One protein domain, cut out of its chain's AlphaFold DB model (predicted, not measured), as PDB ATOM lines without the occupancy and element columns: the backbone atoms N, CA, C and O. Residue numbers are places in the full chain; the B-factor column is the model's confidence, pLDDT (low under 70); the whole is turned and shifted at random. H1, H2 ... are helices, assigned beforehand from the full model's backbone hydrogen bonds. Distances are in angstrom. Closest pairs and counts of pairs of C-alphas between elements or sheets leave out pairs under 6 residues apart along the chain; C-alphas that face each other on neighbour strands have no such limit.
ATOM      1  N   ALA A 253      40.298  -1.054  19.686       51.22
ATOM      2  CA  ALA A 253      39.538  -2.097  20.389       51.22
ATOM      3  C   ALA A 253      39.156  -1.690  21.825       51.22
ATOM      4  O   ALA A 253      38.046  -1.941  22.285       51.22
ATOM      5  N   ARG A 254      40.054  -0.983  22.518       54.31
ATOM      6  CA  ARG A 254      39.869  -0.594  23.923       54.31
ATOM      7  C   ARG A 254      38.933   0.602  24.101       54.31
ATOM      8  O   ARG A 254      38.211   0.664  25.087       54.31
ATOM      9  N   ALA A 255      38.916   1.525  23.137       52.28
ATOM     10  CA  ALA A 255      37.938   2.612  23.104       52.28
ATOM     11  C   ALA A 255      36.521   2.071  22.876       52.28
ATOM     12  O   ALA A 255      35.572   2.574  23.470       52.28
ATOM     13  N   ARG A 256      36.396   1.008  22.070       54.72
ATOM     14  CA  ARG A 256      35.135   0.313  21.825       54.72
ATOM     15  C   ARG A 256      34.659  -0.466  23.055       54.72
ATOM     16  O   ARG A 256      33.542  -0.223  23.484       54.72
ATOM     17  N   ALA A 257      35.528  -1.246  23.702       53.72
ATOM     18  CA  ALA A 257      35.205  -1.939  24.955       53.72
ATOM     19  C   ALA A 257      34.852  -0.969  26.102       53.72
ATOM     20  O   ALA A 257      33.907  -1.199  26.844       53.72
ATOM     21  N   ALA A 258      35.557   0.163  26.221       51.31
ATOM     22  CA  ALA A 258      35.231   1.190  27.212       51.31
ATOM     23  C   ALA A 258      33.921   1.932  26.889       51.31
ATOM     24  O   ALA A 258      33.205   2.334  27.804       51.31
ATOM     25  N   ALA A 259      33.596   2.130  25.607       53.19
ATOM     26  CA  ALA A 259      32.326   2.714  25.182       53.19
ATOM     27  C   ALA A 259      31.152   1.741  25.374       53.19
ATOM     28  O   ALA A 259      30.089   2.177  25.805       53.19
ATOM     29  N   GLU A 260      31.358   0.451  25.108       54.31
ATOM     30  CA  GLU A 260      30.396  -0.633  25.338       54.31
ATOM     31  C   GLU A 260      30.153  -0.815  26.841       54.31
ATOM     32  O   GLU A 260      29.013  -0.686  27.272       54.31
ATOM     33  N   ALA A 261      31.203  -0.908  27.665       54.06
ATOM     34  CA  ALA A 261      31.070  -0.945  29.121       54.06
ATOM     35  C   ALA A 261      30.352   0.296  29.669       54.06
ATOM     36  O   ALA A 261      29.435   0.159  30.467       54.06
ATOM     37  N   LYS A 262      30.689   1.506  29.194       52.19
ATOM     38  CA  LYS A 262      30.019   2.760  29.593       52.19
ATOM     39  C   LYS A 262      28.564   2.842  29.108       52.19
ATOM     40  O   LYS A 262      27.748   3.518  29.738       52.19
ATOM     41  N   ALA A 263      28.228   2.191  27.995       52.41
ATOM     42  CA  ALA A 263      26.859   2.056  27.505       52.41
ATOM     43  C   ALA A 263      26.061   1.023  28.321       52.41
ATOM     44  O   ALA A 263      24.884   1.256  28.593       52.41
ATOM     45  N   GLU A 264      26.706  -0.050  28.783       51.84
ATOM     46  CA  GLU A 264      26.162  -1.043  29.720       51.84
ATOM     47  C   GLU A 264      25.916  -0.416  31.106       51.84
ATOM     48  O   GLU A 264      24.827  -0.550  31.659       51.84
ATOM     49  N   THR A 265      26.856   0.388  31.629       51.12
ATOM     50  CA  THR A 265      26.685   1.127  32.901       51.12
ATOM     51  C   THR A 265      25.537   2.133  32.827       51.12
ATOM     52  O   THR A 265      24.882   2.404  33.826       51.12
ATOM     53  N   ARG A 266      25.258   2.690  31.639       51.09
ATOM     54  CA  ARG A 266      24.085   3.552  31.403       51.09
ATOM     55  C   ARG A 266      22.763   2.779  31.353       51.09
ATOM     56  O   ARG A 266      21.715   3.410  31.471       51.09
ATOM     57  N   ARG A 267      22.797   1.458  31.142       49.84
ATOM     58  CA  ARG A 267      21.623   0.570  31.129       49.84
ATOM     59  C   ARG A 267      21.374  -0.115  32.473       49.84
ATOM     60  O   ARG A 267      20.237  -0.494  32.736       49.84
ATOM     61  N   ALA A 268      22.396  -0.265  33.312       58.72
ATOM     62  CA  ALA A 268      22.248  -0.809  34.653       58.72
ATOM     63  C   ALA A 268      21.491   0.174  35.562       58.72
ATOM     64  O   ALA A 268      21.845   1.350  35.672       58.72
ATOM     65  N   THR A 269      20.444  -0.307  36.231       67.69
ATOM     66  CA  THR A 269      19.760   0.453  37.283       67.69
ATOM     67  C   THR A 269      20.775   0.813  38.376       67.69
ATOM     68  O   THR A 269      21.474  -0.090  38.845       67.69
ATOM     69  N   PRO A 270      20.871   2.086  38.811       77.00
ATOM     70  CA  PRO A 270      21.774   2.469  39.890       77.00
ATOM     71  C   PRO A 270      21.523   1.620  41.136       77.00
ATOM     72  O   PRO A 270      20.372   1.445  41.550       77.00
ATOM     73  N   LEU A 271      22.592   1.096  41.736       87.12
ATOM     74  CA  LEU A 271      22.481   0.313  42.962       87.12
ATOM     75  C   LEU A 271      21.925   1.188  44.089       87.12
ATOM     76  O   LEU A 271      22.376   2.313  44.317       87.12
ATOM     77  N   THR A 272      20.972   0.645  44.842       93.44
ATOM     78  CA  THR A 272      20.585   1.233  46.127       93.44
ATOM     79  C   THR A 272      21.762   1.187  47.100       93.44
ATOM     80  O   THR A 272      22.674   0.367  46.977       93.44
ATOM     81  N   TRP A 273      21.718   2.030  48.130       93.62
ATOM     82  CA  TRP A 273      22.765   2.065  49.152       93.62
ATOM     83  C   TRP A 273      22.953   0.702  49.839       93.62
ATOM     84  O   TRP A 273      24.080   0.258  50.028       93.62
ATOM     85  N   ALA A 274      21.855   0.000  50.146       95.31
ATOM     86  CA  ALA A 274      21.897  -1.330  50.756       95.31
ATOM     87  C   ALA A 274      22.537  -2.381  49.833       95.31
ATOM     88  O   ALA A 274      23.348  -3.184  50.290       95.31
ATOM     89  N   GLN A 275      22.230  -2.345  48.531       93.75
ATOM     90  CA  GLN A 275      22.864  -3.230  47.548       93.75
ATOM     91  C   GLN A 275      24.366  -2.947  47.418       93.75
ATOM     92  O   GLN A 275      25.162  -3.879  47.395       93.75
ATOM     93  N   ALA A 276      24.760  -1.671  47.386       93.62
ATOM     94  CA  ALA A 276      26.165  -1.284  47.332       93.62
ATOM     95  C   ALA A 276      26.935  -1.713  48.593       93.62
ATOM     96  O   ALA A 276      28.051  -2.209  48.478       93.62
ATOM     97  N   VAL A 277      26.336  -1.595  49.787       94.56
ATOM     98  CA  VAL A 277      26.930  -2.113  51.035       94.56
ATOM     99  C   VAL A 277      27.179  -3.613  50.945       94.56
ATOM    100  O   VAL A 277      28.306  -4.040  51.185       94.56
ATOM    101  N   ALA A 278      26.161  -4.393  50.572       93.50
ATOM    102  CA  ALA A 278      26.286  -5.845  50.476       93.50
ATOM    103  C   ALA A 278      27.377  -6.256  49.472       93.50
ATOM    104  O   ALA A 278      28.163  -7.163  49.735       93.50
ATOM    105  N   LEU A 279      27.472  -5.547  48.344       91.50
ATOM    106  CA  LEU A 279      28.483  -5.793  47.321       91.50
ATOM    107  C   LEU A 279      29.906  -5.460  47.797       91.50
ATOM    108  O   LEU A 279      30.827  -6.250  47.588       91.50
ATOM    109  N   VAL A 280      30.095  -4.318  48.464       92.25
ATOM    110  CA  VAL A 280      31.392  -3.930  49.043       92.25
ATOM    111  C   VAL A 280      31.835  -4.951  50.092       92.25
ATOM    112  O   VAL A 280      32.980  -5.398  50.076       92.25
ATOM    113  N   GLU A 281      30.929  -5.385  50.969       92.06
ATOM    114  CA  GLU A 281      31.230  -6.396  51.990       92.06
ATOM    115  C   GLU A 281      31.596  -7.753  51.378       92.06
ATOM    116  O   GLU A 281      32.539  -8.395  51.841       92.06
ATOM    117  N   ALA A 282      30.907  -8.164  50.313       89.44
ATOM    118  CA  ALA A 282      31.184  -9.420  49.621       89.44
ATOM    119  C   ALA A 282      32.520  -9.410  48.857       89.44
ATOM    120  O   ALA A 282      33.168 -10.447  48.727       89.44
ATOM    121  N   THR A 283      32.947  -8.253  48.345       86.62
ATOM    122  CA  THR A 283      34.127  -8.144  47.469       86.62
ATOM    123  C   THR A 283      35.409  -7.788  48.224       86.62
ATOM    124  O   THR A 283      36.495  -8.189  47.803       86.62
ATOM    125  N   ASN A 284      35.327  -7.100  49.362       91.38
ATOM    126  CA  ASN A 284      36.512  -6.591  50.059       91.38
ATOM    127  C   ASN A 284      36.964  -7.432  51.259       91.38
ATOM    128  O   ASN A 284      37.861  -6.999  51.977       91.38
ATOM    129  N   GLY A 285      36.399  -8.627  51.463       91.56
ATOM    130  CA  GLY A 285      36.686  -9.494  52.614       91.56
ATOM    131  C   GLY A 285      38.179  -9.696  52.895       91.56
ATOM    132  O   GLY A 285      38.649  -9.316  53.966       91.56
ATOM    133  N   ASP A 286      38.937 -10.211  51.920       93.81
ATOM    134  CA  ASP A 286      40.380 -10.464  52.073       93.81
ATOM    135  C   ASP A 286      41.164  -9.164  52.339       93.81
ATOM    136  O   ASP A 286      41.989  -9.098  53.251       93.81
ATOM    137  N   LYS A 287      40.856  -8.091  51.595       94.69
ATOM    138  CA  LYS A 287      41.489  -6.769  51.753       94.69
ATOM    139  C   LYS A 287      41.281  -6.215  53.165       94.69
ATOM    140  O   LYS A 287      42.240  -5.859  53.846       94.69
ATOM    141  N   VAL A 288      40.028  -6.163  53.618       96.31
ATOM    142  CA  VAL A 288      39.650  -5.640  54.938       96.31
ATOM    143  C   VAL A 288      40.258  -6.484  56.047       96.31
ATOM    144  O   VAL A 288      40.826  -5.927  56.985       96.31
ATOM    145  N   TRP A 289      40.199  -7.809  55.925       96.88
ATOM    146  CA  TRP A 289      40.761  -8.707  56.925       96.88
ATOM    147  C   TRP A 289      42.280  -8.538  57.062       96.88
ATOM    148  O   TRP A 289      42.795  -8.445  58.177       96.88
ATOM    149  N   ALA A 290      43.003  -8.412  55.947       97.44
ATOM    150  CA  ALA A 290      44.441  -8.172  55.961       97.44
ATOM    151  C   ALA A 290      44.815  -6.851  56.660       97.44
ATOM    152  O   ALA A 290      45.740  -6.828  57.476       97.44
ATOM    153  N   MET A 291      44.076  -5.770  56.387       97.62
ATOM    154  CA  MET A 291      44.287  -4.469  57.033       97.62
ATOM    155  C   MET A 291      43.974  -4.511  58.534       97.62
ATOM    156  O   MET A 291      44.711  -3.933  59.331       97.62
ATOM    157  N   GLU A 292      42.935  -5.239  58.951       97.62
ATOM    158  CA  GLU A 292      42.635  -5.450  60.372       97.62
ATOM    159  C   GLU A 292      43.733  -6.250  61.078       97.62
ATOM    160  O   GLU A 292      44.142  -5.884  62.182       97.62
ATOM    161  N   LEU A 293      44.246  -7.313  60.448       97.12
ATOM    162  CA  LEU A 293      45.373  -8.085  60.979       97.12
ATOM    163  C   LEU A 293      46.612  -7.206  61.153       97.12
ATOM    164  O   LEU A 293      47.252  -7.258  62.204       97.12
ATOM    165  N   PHE A 294      46.930  -6.385  60.152       97.25
ATOM    166  CA  PHE A 294      48.038  -5.437  60.215       97.25
ATOM    167  C   PHE A 294      47.849  -4.412  61.342       97.25
ATOM    168  O   PHE A 294      48.738  -4.245  62.180       97.25
ATOM    169  N   ALA A 295      46.684  -3.769  61.419       96.38
ATOM    170  CA  ALA A 295      46.391  -2.765  62.439       96.38
ATOM    171  C   ALA A 295      46.487  -3.348  63.861       96.38
ATOM    172  O   ALA A 295      47.143  -2.772  64.733       96.38
ATOM    173  N   ARG A 296      45.903  -4.533  64.088       96.25
ATOM    174  CA  ARG A 296      45.952  -5.225  65.387       96.25
ATOM    175  C   ARG A 296      47.369  -5.663  65.750       96.25
ATOM    176  O   ARG A 296      47.795  -5.438  66.882       96.25
ATOM    177  N   ALA A 297      48.131  -6.215  64.801       95.50
ATOM    178  CA  ALA A 297      49.531  -6.594  65.018       95.50
ATOM    179  C   ALA A 297      50.398  -5.392  65.430       95.50
ATOM    180  O   ALA A 297      51.309  -5.521  66.250       95.50
ATOM    181  N   ASN A 298      50.060  -4.204  64.927       95.50
ATOM    182  CA  ASN A 298      50.738  -2.952  65.243       95.50
ATOM    183  C   ASN A 298      50.105  -2.173  66.408       95.50
ATOM    184  O   ASN A 298      50.525  -1.053  66.706       95.50
ATOM    185  N   ARG A 299      49.162  -2.793  67.131       94.06
ATOM    186  CA  ARG A 299      48.501  -2.247  68.328       94.06
ATOM    187  C   ARG A 299      47.793  -0.914  68.080       94.06
ATOM    188  O   ARG A 299      47.777  -0.051  68.960       94.06
ATOM    189  N   VAL A 300      47.205  -0.746  66.898       92.00
ATOM    190  CA  VAL A 300      46.252   0.340  66.657       92.00
ATOM    191  C   VAL A 300      45.048   0.125  67.590       92.00
ATOM    192  O   VAL A 300      44.506  -0.982  67.611       92.00
ATOM    193  N   PRO A 301      44.642   1.130  68.390       92.38
ATOM    194  CA  PRO A 301      43.461   1.032  69.246       92.38
ATOM    195  C   PRO A 301      42.199   0.654  68.462       92.38
ATOM    196  O   PRO A 301      41.996   1.123  67.342       92.38
ATOM    197  N   GLU A 302      41.344  -0.186  69.050       94.00
ATOM    198  CA  GLU A 302      40.179  -0.746  68.353       94.00
ATOM    199  C   GLU A 302      39.189   0.336  67.904       94.00
ATOM    200  O   GLU A 302      38.645   0.263  66.807       94.00
ATOM    201  N   ASP A 303      38.988   1.373  68.712       92.50
ATOM    202  CA  ASP A 303      38.135   2.515  68.378       92.50
ATOM    203  C   ASP A 303      38.655   3.285  67.154       92.50
ATOM    204  O   ASP A 303      37.876   3.674  66.279       92.50
ATOM    205  N   ILE A 304      39.978   3.450  67.052       92.06
ATOM    206  CA  ILE A 304      40.633   4.075  65.900       92.06
ATOM    207  C   ILE A 304      40.476   3.187  64.664       92.06
ATOM    208  O   ILE A 304      40.043   3.685  63.624       92.06
ATOM    209  N   LEU A 305      40.754   1.886  64.789       95.44
ATOM    210  CA  LEU A 305      40.599   0.908  63.710       95.44
ATOM    211  C   LEU A 305      39.166   0.898  63.161       95.44
ATOM    212  O   LEU A 305      38.963   1.001  61.951       95.44
ATOM    213  N   GLN A 306      38.155   0.828  64.031       95.69
ATOM    214  CA  GLN A 306      36.758   0.826  63.597       95.69
ATOM    215  C   GLN A 306      36.364   2.148  62.924       95.69
ATOM    216  O   GLN A 306      35.668   2.135  61.908       95.69
ATOM    217  N   ALA A 307      36.846   3.292  63.423       94.06
ATOM    218  CA  ALA A 307      36.592   4.589  62.797       94.06
ATOM    219  C   ALA A 307      37.248   4.714  61.408       94.06
ATOM    220  O   ALA A 307      36.632   5.237  60.479       94.06
ATOM    221  N   GLN A 308      38.481   4.228  61.266       95.69
ATOM    222  CA  GLN A 308      39.231   4.157  60.011       95.69
ATOM    223  C   GLN A 308      38.525   3.261  58.983       95.69
ATOM    224  O   GLN A 308      38.208   3.709  57.876       95.69
ATOM    225  N   LYS A 309      38.163   2.039  59.390       96.38
ATOM    226  CA  LYS A 309      37.406   1.079  58.577       96.38
ATOM    227  C   LYS A 309      36.062   1.640  58.119       96.38
ATOM    228  O   LYS A 309      35.724   1.552  56.940       96.38
ATOM    229  N   ALA A 310      35.296   2.243  59.028       95.94
ATOM    230  CA  ALA A 310      34.003   2.835  58.703       95.94
ATOM    231  C   ALA A 310      34.130   4.003  57.711       95.94
ATOM    232  O   ALA A 310      33.292   4.144  56.816       95.94
ATOM    233  N   ALA A 311      35.180   4.823  57.844       96.12
ATOM    234  CA  ALA A 311      35.441   5.923  56.924       96.12
ATOM    235  C   ALA A 311      35.736   5.407  55.508       96.12
ATOM    236  O   ALA A 311      35.082   5.859  54.569       96.12
ATOM    237  N   LEU A 312      36.639   4.429  55.353       96.69
ATOM    238  CA  LEU A 312      36.955   3.860  54.038       96.69
ATOM    239  C   LEU A 312      35.747   3.153  53.413       96.69
ATOM    240  O   LEU A 312      35.407   3.437  52.268       96.69
ATOM    241  N   LYS A 313      35.026   2.322  54.179       96.12
ATOM    242  CA  LYS A 313      33.823   1.628  53.688       96.12
ATOM    243  C   LYS A 313      32.796   2.601  53.107       96.12
ATOM    244  O   LYS A 313      32.161   2.315  52.096       96.12
ATOM    245  N   LYS A 314      32.628   3.775  53.724       95.56
ATOM    246  CA  LYS A 314      31.725   4.809  53.203       95.56
ATOM    247  C   LYS A 314      32.164   5.312  51.823       95.56
ATOM    248  O   LYS A 314      31.298   5.530  50.983       95.56
ATOM    249  N   VAL A 315      33.467   5.484  51.588       95.62
ATOM    250  CA  VAL A 315      34.012   5.869  50.272       95.62
ATOM    251  C   VAL A 315      33.673   4.815  49.229       95.62
ATOM    252  O   VAL A 315      33.121   5.146  48.183       95.62
ATOM    253  N   GLU A 316      33.959   3.552  49.538       94.75
ATOM    254  CA  GLU A 316      33.727   2.425  48.633       94.75
ATOM    255  C   GLU A 316      32.251   2.338  48.239       94.75
ATOM    256  O   GLU A 316      31.924   2.324  47.056       94.75
ATOM    257  N   VAL A 317      31.345   2.399  49.222       95.12
ATOM    258  CA  VAL A 317      29.896   2.364  48.978       95.12
ATOM    259  C   VAL A 317      29.451   3.535  48.104       95.12
ATOM    260  O   VAL A 317      28.657   3.338  47.186       95.12
ATOM    261  N   VAL A 318      29.957   4.749  48.339       94.50
ATOM    262  CA  VAL A 318      29.607   5.911  47.506       94.50
ATOM    263  C   VAL A 318      30.102   5.732  46.070       94.50
ATOM    264  O   VAL A 318      29.336   5.970  45.135       94.50
ATOM    265  N   ALA A 319      31.341   5.282  45.878       92.25
ATOM    266  CA  ALA A 319      31.900   5.035  44.553       92.25
ATOM    267  C   ALA A 319      31.113   3.942  43.797       92.25
ATOM    268  O   ALA A 319      30.850   4.082  42.594       92.25
ATOM    269  N   THR A 320      30.666   2.904  44.511       91.75
ATOM    270  CA  THR A 320      29.813   1.828  43.988       91.75
ATOM    271  C   THR A 320      28.407   2.309  43.631       91.75
ATOM    272  O   THR A 320      27.937   2.013  42.536       91.75
ATOM    273  N   VAL A 321      27.754   3.119  44.474       92.06
ATOM    274  CA  VAL A 321      26.444   3.732  44.160       92.06
ATOM    275  C   VAL A 321      26.531   4.624  42.918       92.06
ATOM    276  O   VAL A 321      25.621   4.628  42.094       92.06
ATOM    277  N   LYS A 322      27.642   5.353  42.743       90.56
ATOM    278  CA  LYS A 322      27.893   6.172  41.546       90.56
ATOM    279  C   LYS A 322      28.181   5.343  40.284       90.56
ATOM    280  O   LYS A 322      28.316   5.930  39.213       90.56
ATOM    281  N   GLY A 323      28.312   4.018  40.391       86.94
ATOM    282  CA  GLY A 323      28.655   3.146  39.266       86.94
ATOM    283  C   GLY A 323      30.071   3.376  38.733       86.94
ATOM    284  O   GLY A 323      30.323   3.194  37.547       86.94
ATOM    285  N   THR A 324      30.990   3.844  39.584       85.56
ATOM    286  CA  THR A 324      32.360   4.210  39.167       85.56
ATOM    287  C   THR A 324      33.400   3.129  39.460       85.56
ATOM    288  O   THR A 324      34.531   3.224  38.994       85.56
ATOM    289  N   THR A 325      33.031   2.107  40.228       85.75
ATOM    290  CA  THR A 325      33.895   0.996  40.659       85.75
ATOM    291  C   THR A 325      33.725  -0.225  39.769       85.75
ATOM    292  O   THR A 325      32.597  -0.503  39.356       85.75
ATOM    293  N   ALA A 326      34.781  -1.018  39.582       80.06
ATOM    294  CA  ALA A 326      34.707  -2.310  38.900       80.06
ATOM    295  C   ALA A 326      33.651  -3.239  39.524       80.06
ATOM    296  O   ALA A 326      32.899  -3.881  38.797       80.06
ATOM    297  N   ALA A 327      33.508  -3.223  40.856       76.94
ATOM    298  CA  ALA A 327      32.488  -4.004  41.559       76.94
ATOM    299  C   ALA A 327      31.063  -3.720  41.041       76.94
ATOM    300  O   ALA A 327      30.265  -4.638  40.875       76.94
ATOM    301  N   ALA A 328      30.753  -2.456  40.738       74.81
ATOM    302  CA  ALA A 328      29.432  -2.036  40.264       74.81
ATOM    303  C   ALA A 328      29.145  -2.467  38.817       74.81
ATOM    304  O   ALA A 328      27.984  -2.519  38.416       74.81
ATOM    305  N   CYS A 329      30.185  -2.764  38.035       64.44
ATOM    306  CA  CYS A 329      30.051  -3.155  36.637       64.44
ATOM    307  C   CYS A 329      29.751  -4.650  36.457       64.44
ATOM    308  O   CYS A 329      29.370  -5.027  35.357       64.44
ATOM    309  N   GLY A 330      29.894  -5.484  37.500       55.38
ATOM    310  CA  GLY A 330      29.954  -6.946  37.362       55.38
ATOM    311  C   GLY A 330      31.284  -7.393  36.738       55.38
ATOM    312  O   GLY A 330      31.985  -6.576  36.143       55.38
TER     313      GLY A 330
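Overview. This is residues 253 to 330 of the 334 residues of an uncharacterized protein of Porphyra umbilicalis (UniProt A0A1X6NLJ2). The long helix H4 and the shorter H3 fold back on each other as a helical hairpin, and H2 crosses the other end of H4 at a steep tilt, with the very short H5 packed on H2. H1 lies beyond this at one end of the elongated model, and its residues 253 to 260 stick out. The printed part has 78 residues, with five named helices in the order H1 H2 H3 H4 H5 and no named strand, and its class is all helix. It is loose, with a radius of gyration of the C-alphas of 15.8 A and spans of 48 by 27 by 16 A.

Arrangement. H1, residues 253 to 265, touches no helix and is apart from H2, residues 273 to 283. H2 and H3, residues 285 to 297, meet only through their link. H3 and H4, residues 302 to 321, form a hairpin and run opposite ways at a shallow tilt of 22 degrees. They touch with residues 302 to 309 of H4 alone; their closest C-alphas, those of Ala 295 and Leu 305, are 7.0 A apart. H4 is the hub, touching three helices. With residues 313 to 321 alone it touches H2, opposite ways at a tilt of 68 degrees, only just steep; the closest C-alphas, those of Ala 276 and Val 317, are 5.5 A apart. H5, residues 326 to 329, touches H2, with the closest C-alphas, those of Leu 279 and Ala 327, 7.2 A apart. H4 and H5 only just touch, with 3 pairs of C-alphas within 8 A, and only at the corner by their link; the closest C-alphas, those of Thr 320 and Ala 328, are 5.4 A apart. H1 and H5 are close but not clearly touching, with the C-alphas of Thr 265 and Cys 329 the closest at 6.6 A. In H1, H2, H3 and H4 every O i to N i+4 pair is within hydrogen-bond range; H5 is too short for such a pair, and its one O i to N i+3 pair is within range.

Along the chain. H1 begins at C-alpha 253, (39.538, -2.097, 20.389), and measures 18.2 A from first to last C-alpha. H2 measures 15.4 A and H3 18.1 A. H4 begins at C-alpha 302, (40.179, -0.746, 68.353), and is the longest helix at 28.2 A. H5 measures 5.2 A and ends at C-alpha 329, (30.051, -3.155, 36.637).

Size, cuts and confidence. The two C-alphas farthest apart, those of Ala 253 and Pro 301, are 49.1 A apart. The printed part has no cut. The link from H1 to H2 is short, the other three are tight, and no link is long. The mean pLDDT of the printed part is 83.3; residues 253 to 269 and 329 to 330 are under 70.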